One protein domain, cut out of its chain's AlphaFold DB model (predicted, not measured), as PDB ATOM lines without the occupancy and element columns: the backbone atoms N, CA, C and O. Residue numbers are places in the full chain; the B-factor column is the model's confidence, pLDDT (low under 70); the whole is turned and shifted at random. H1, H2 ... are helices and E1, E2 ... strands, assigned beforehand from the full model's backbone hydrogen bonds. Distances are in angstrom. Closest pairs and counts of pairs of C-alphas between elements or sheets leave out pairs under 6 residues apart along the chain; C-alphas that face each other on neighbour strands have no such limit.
ATOM      1  N   ILE A  64     216.092 187.699 213.762       97.31
ATOM      2  CA  ILE A  64     215.237 188.014 212.613       97.31
ATOM      3  C   ILE A  64     215.770 189.252 211.902       97.31
ATOM      4  O   ILE A  64     215.974 190.278 212.547       97.31
ATOM      5  N   ALA A  65     215.904 189.211 210.581       97.31
ATOM      6  CA  ALA A  65     216.108 190.403 209.758       97.31
ATOM      7  C   ALA A  65     215.109 190.443 208.598       97.31
ATOM      8  O   ALA A  65     214.477 189.442 208.271       97.31
ATOM      9  N   LYS A  66     214.968 191.601 207.954       96.94
ATOM     10  CA  LYS A  66     214.303 191.697 206.646       96.94
ATOM     11  C   LYS A  66     215.255 191.148 205.577       96.94
ATOM     12  O   LYS A  66     216.445 191.431 205.669       96.94
ATOM     13  N   LYS A  67     214.749 190.433 204.561       93.94
ATOM     14  CA  LYS A  67     215.570 189.825 203.484       93.94
ATOM     15  C   LYS A  67     216.613 190.783 202.883       93.94
ATOM     16  O   LYS A  67     217.781 190.432 202.829       93.94
ATOM     17  N   ASN A  68     216.205 192.014 202.560       92.50
ATOM     18  CA  ASN A  68     217.081 193.071 202.023       92.50
ATOM     19  C   ASN A  68     217.337 194.187 203.058       92.50
ATOM     20  O   ASN A  68     217.516 195.355 202.721       92.50
ATOM     21  N   GLY A  69     217.212 193.866 204.347       93.62
ATOM     22  CA  GLY A  69     217.399 194.819 205.434       93.62
ATOM     23  C   GLY A  69     218.852 194.912 205.870       93.62
ATOM     24  O   GLY A  69     219.628 193.991 205.676       93.62
ATOM     25  N   LYS A  70     219.192 196.010 206.551       96.19
ATOM     26  CA  LYS A  70     220.508 196.185 207.187       96.19
ATOM     27  C   LYS A  70     220.501 195.833 208.675       96.19
ATOM     28  O   LYS A  70     221.550 195.828 209.298       96.19
ATOM     29  N   VAL A  71     219.326 195.600 209.271       97.00
ATOM     30  CA  VAL A  71     219.146 195.458 210.725       97.00
ATOM     31  C   VAL A  71     218.591 194.088 211.068       97.00
ATOM     32  O   VAL A  71     217.609 193.653 210.465       97.00
ATOM     33  N   PHE A  72     219.176 193.453 212.083       97.44
ATOM     34  CA  PHE A  72     218.613 192.259 212.703       97.44
ATOM     35  C   PHE A  72     218.105 192.542 214.120       97.44
ATOM     36  O   PHE A  72     218.518 193.485 214.804       97.44
ATOM     37  N   HIS A  73     217.170 191.711 214.553       96.94
ATOM     38  CA  HIS A  73     216.361 191.893 215.742       96.94
ATOM     39  C   HIS A  73     216.246 190.587 216.526       96.94
ATOM     40  O   HIS A  73     216.379 189.494 215.973       96.94
ATOM     41  N   ARG A  74     215.920 190.700 217.815       95.38
ATOM     42  CA  ARG A  74     215.426 189.572 218.610       95.38
ATOM     43  C   ARG A  74     214.000 189.177 218.189       95.38
ATOM     44  O   ARG A  74     213.264 190.051 217.716       95.38
ATOM     45  N   PRO A  75     213.561 187.932 218.452       94.12
ATOM     46  CA  PRO A  75     212.203 187.475 218.141       94.12
ATOM     47  C   PRO A  75     211.102 188.344 218.762       94.12
ATOM     48  O   PRO A  75     210.129 188.690 218.096       94.12
ATOM     49  N   ASN A  76     211.307 188.787 220.006       93.19
ATOM     50  CA  ASN A  76     210.323 189.564 220.767       93.19
ATOM     51  C   ASN A  76     210.341 191.073 220.459       93.19
ATOM     52  O   ASN A  76     209.638 191.855 221.096       93.19
ATOM     53  N   CYS A  77     211.135 191.525 219.485       94.25
ATOM     54  CA  CYS A  77     211.229 192.944 219.158       94.25
ATOM     55  C   CYS A  77     209.954 193.460 218.467       94.25
ATOM     56  O   CYS A  77     209.532 192.918 217.443       94.25
ATOM     57  N   LYS A  78     209.401 194.586 218.947       95.12
ATOM     58  CA  LYS A  78     208.256 195.283 218.321       95.12
ATOM     59  C   LYS A  78     208.482 195.560 216.830       95.12
ATOM     60  O   LYS A  78     207.581 195.375 216.020       95.12
ATOM     61  N   PHE A  79     209.702 195.946 216.453       93.94
ATOM     62  CA  PHE A  79     210.059 196.203 215.056       93.94
ATOM     63  C   PHE A  79     210.151 194.918 214.229       93.94
ATOM     64  O   PHE A  79     209.708 194.909 213.086       93.94
ATOM     65  N   ALA A  80     210.632 193.812 214.811       94.50
ATOM     66  CA  ALA A  80     210.691 192.521 214.125       94.50
ATOM     67  C   ALA A  80     209.301 191.986 213.770       94.50
ATOM     68  O   ALA A  80     209.130 191.342 212.734       94.50
ATOM     69  N   LYS A  81     208.290 192.267 214.604       93.75
ATOM     70  CA  LYS A  81     206.899 191.873 214.341       93.75
ATOM     71  C   LYS A  81     206.366 192.487 213.041       93.75
ATOM     72  O   LYS A  81     205.711 191.774 212.290       93.75
ATOM     73  N   ARG A  82     206.748 193.734 212.730       93.56
ATOM     74  CA  ARG A  82     206.275 194.521 211.571       93.56
ATOM     75  C   ARG A  82     206.968 194.199 210.238       93.56
ATOM     76  O   ARG A  82     206.569 194.731 209.208       93.56
ATOM     77  N   ILE A  83     208.017 193.375 210.231       94.06
ATOM     78  CA  ILE A  83     208.754 193.040 209.004       94.06
ATOM     79  C   ILE A  83     207.928 192.072 208.149       94.06
ATOM     80  O   ILE A  83     207.650 190.957 208.583       94.06
ATOM     81  N   LYS A  84     207.606 192.465 206.915       88.12
ATOM     82  CA  LYS A  84     207.135 191.558 205.857       88.12
ATOM     83  C   LYS A  84     208.383 190.992 205.145       88.12
ATOM     84  O   LYS A  84     209.285 191.766 204.827       88.12
ATOM     85  N   ASN A  85     208.482 189.667 204.976       94.31
ATOM     86  CA  ASN A  85     209.658 188.911 204.476       94.31
ATOM     87  C   ASN A  85     210.854 188.813 205.448       94.31
ATOM     88  O   ASN A  85     211.904 189.444 205.272       94.31
ATOM     89  N   LYS A  86     210.675 187.992 206.491       94.62
ATOM     90  CA  LYS A  86     211.646 187.741 207.566       94.62
ATOM     91  C   LYS A  86     212.625 186.625 207.189       94.62
ATOM     92  O   LYS A  86     212.204 185.552 206.780       94.62
ATOM     93  N   VAL A  87     213.911 186.849 207.426       96.00
ATOM     94  CA  VAL A  87     214.972 185.833 207.379       96.00
ATOM     95  C   VAL A  87     215.429 185.548 208.805       96.00
ATOM     96  O   VAL A  87     215.603 186.480 209.597       96.00
ATOM     97  N   LYS A  88     215.592 184.265 209.140       96.50
ATOM     98  CA  LYS A  88     216.052 183.814 210.458       96.50
ATOM     99  C   LYS A  88     217.550 183.496 210.423       96.50
ATOM    100  O   LYS A  88     218.031 182.912 209.462       96.50
ATOM    101  N   PHE A  89     218.245 183.849 211.497       96.62
ATOM    102  CA  PHE A  89     219.655 183.545 211.742       96.62
ATOM    103  C   PHE A  89     219.776 182.708 213.006       96.62
ATOM    104  O   PHE A  89     219.137 183.039 214.010       96.62
ATOM    105  N   LYS A  90     220.606 181.663 212.989       95.38
ATOM    106  CA  LYS A  90     220.797 180.774 214.148       95.38
ATOM    107  C   LYS A  90     221.601 181.455 215.252       95.38
ATOM    108  O   LYS A  90     221.443 181.137 216.425       95.38
ATOM    109  N   SER A  91     222.462 182.410 214.896       95.62
ATOM    110  CA  SER A  91     223.279 183.127 215.873       95.62
ATOM    111  C   SER A  91     223.455 184.606 215.546       95.62
ATOM    112  O   SER A  91     223.394 185.036 214.395       95.62
ATOM    113  N   ARG A  92     223.763 185.389 216.587       94.88
ATOM    114  CA  ARG A  92     224.175 186.791 216.453       94.88
ATOM    115  C   ARG A  92     225.379 186.931 215.518       94.88
ATOM    116  O   ARG A  92     225.415 187.841 214.699       94.88
ATOM    117  N   LYS A  93     226.359 186.030 215.650       94.94
ATOM    118  CA  LYS A  93     227.589 186.048 214.846       94.94
ATOM    119  C   LYS A  93     227.281 185.867 213.361       94.94
ATOM    120  O   LYS A  93     227.861 186.564 212.544       94.94
ATOM    121  N   GLU A  94     226.347 184.983 213.023       96.19
ATOM    122  CA  GLU A  94     225.919 184.748 211.639       96.19
ATOM    123  C   GLU A  94     225.297 186.006 211.014       96.19
ATOM    124  O   GLU A  94     225.664 186.389 209.907       96.19
ATOM    125  N   ALA A  95     224.421 186.699 211.750       96.06
ATOM    126  CA  ALA A  95     223.826 187.951 211.284       96.06
ATOM    127  C   ALA A  95     224.884 189.052 211.073       96.06
ATOM    128  O   ALA A  95     224.843 189.757 210.067       96.06
ATOM    129  N   ILE A  96     225.860 189.160 211.982       96.00
ATOM    130  CA  ILE A  96     226.971 190.119 211.868       96.00
ATOM    131  C   ILE A  96     227.879 189.779 210.681       96.00
ATOM    132  O   ILE A  96     228.247 190.678 209.934       96.00
ATOM    133  N   LYS A  97     228.199 188.496 210.461       96.94
ATOM    134  CA  LYS A  97     228.989 188.047 209.301       96.94
ATOM    135  C   LYS A  97     228.318 188.395 207.969       96.94
ATOM    136  O   LYS A  97     229.016 188.689 207.012       96.94
ATOM    137  N   LYS A  98     226.978 188.434 207.915       95.19
ATOM    138  CA  LYS A  98     226.227 188.939 206.749       95.19
ATOM    139  C   LYS A  98     226.183 190.474 206.642       95.19
ATOM    140  O   LYS A  98     225.422 190.998 205.836       95.19
ATOM    141  N   GLY A  99     226.931 191.207 207.468       96.31
ATOM    142  CA  GLY A  99     226.977 192.672 207.449       96.31
ATOM    143  C   GLY A  99     225.762 193.357 208.084       96.31
ATOM    144  O   GLY A  99     225.545 194.552 207.879       96.31
ATOM    145  N   LEU A 100     224.942 192.632 208.854       97.00
ATOM    146  CA  LEU A 100     223.765 193.212 209.502       97.00
ATOM    147  C   LEU A 100     224.129 193.858 210.840       97.00
ATOM    148  O   LEU A 100     224.825 193.275 211.673       97.00
ATOM    149  N   ARG A 101     223.563 195.038 211.107       96.81
ATOM    150  CA  ARG A 101     223.726 195.743 212.384       96.81
ATOM    151  C   ARG A 101     222.658 195.335 213.407       96.81
ATOM    152  O   ARG A 101     221.494 195.141 213.039       96.81
ATOM    153  N   PRO A 102     222.996 195.263 214.704       95.88
ATOM    154  CA  PRO A 102     222.018 194.983 215.744       95.88
ATOM    155  C   PRO A 102     221.027 196.142 215.899       95.88
ATOM    156  O   PRO A 102     221.374 197.324 215.810       95.88
ATOM    157  N   CYS A 103     219.768 195.814 216.164       95.56
ATOM    158  CA  CYS A 103     218.750 196.804 216.489       95.56
ATOM    159  C   CYS A 103     219.087 197.551 217.794       95.56
ATOM    160  O   CYS A 103     219.259 196.932 218.839       95.56
TER     161      CYS A 103
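This is residues 64 to 103 of the 108 residues of the protein "Ada_Zn_binding domain-containing protein" of Aquificae bacterium (UniProt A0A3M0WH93). A very small sheet of three short strands, E1, E2 and E3, makes the middle, and two short helices sit at opposite ends of the longest axis, H1 at one end and H2 at the other. After H2, residues 98 to 103 fold back toward the sheet, and residues 101 to 102 pair with residues 71 to 72 of the edge strand E2. The printed part has 40 residues, with two named helices and three named strands in the order E1, E2, H1, E3, H2; the sheet runs E2, E1, E3 and is antiparallel throughout. The class is mixed, helices and strands, with 10 residues in helices and 10 in strands. The whole is compact and rounded, with a radius of gyration of the C-alphas of 8.9 A and spans of 24 by 19 by 15 A.

The strand E1 holds residues 64 to 66 and measures 7.1 A from first to last C-alpha; it begins at C-alpha 64, at (215.237, 188.014, 212.613). The strand E2 follows with residues 71 to 73, 6.8 A long. The helix H1 takes residues 78 to 81, 5.4 A long, with C-alpha 78 at (208.256, 195.283, 218.321). The strand E3, the longest strand with four residues, runs from Lys 86 to Phe 89 over 10.0 A. The helix H2, the longest helix with six residues, runs from Arg 92 to Lys 97 over 8.7 A and ends at C-alpha 97, at (228.989, 188.047, 209.301).

E1 is the inner strand of the sheet, and E2 and E3 are its edge strands. E1 and E2 form a hairpin, antiparallel at 148 degrees between their directions; the C-alphas of Phe 72 and Ala 65 face each other at 4.3 A. Across this pair N 73 and O 64 are 2.7 A apart and N 64 and O 73 are 2.9 A apart, within hydrogen-bond range. On the other side of E1, E3 is antiparallel to it at 137 degrees, with C-alphas 64 and 88 facing each other at 4.8 A. Here N 87 and O 65 are 2.8 A apart and N 65 and O 87 are 2.9 A apart, also within hydrogen-bond range. E2, H1 and E3 make a split strand-helix-strand unit, two strands that follow each other among the strands and are not neighbours, with the helix H1 between them in the chain and E1 between them in the sheet; its crossover is right-handed. H1 is on the sheet but only grazes it, with its residues 79 to 81; its closest C-alphas to E2 are those of Ala 80 and His 73, 5.9 A apart. H2 is on the sheet at a height over the sheet of 8.8 A. It lies over none of the strands, but only just: dropped onto the local plane, 2 of its 6 C-alphas fall on E1. The closest C-alphas of H2 and E3 are those of Ala 95 and Phe 89, 6.1 A apart, and those of H2 and E2 are Ala 95 and Phe 72, 6.9 A apart. H1 and H2 are apart. In H2 every O i to N i+4 pair is within hydrogen-bond range, while H1 is too short for such a pair and has its 1 O i to N i+3 pair within range. Residues 101 to 102 form a short parallel pairing with residues 71 to 72 of E2.

The two C-alphas farthest apart in the domain are those of Lys 78 in H1 and Lys 97 in H2, 23.7 A apart. The first and last printed C-alphas, of Ile 64 and Cys 103, are 10.2 A apart. The printed part has no cut, and the four links between named elements are tight. The mean pLDDT of the printed part is 95.2, and no printed residue is under 70.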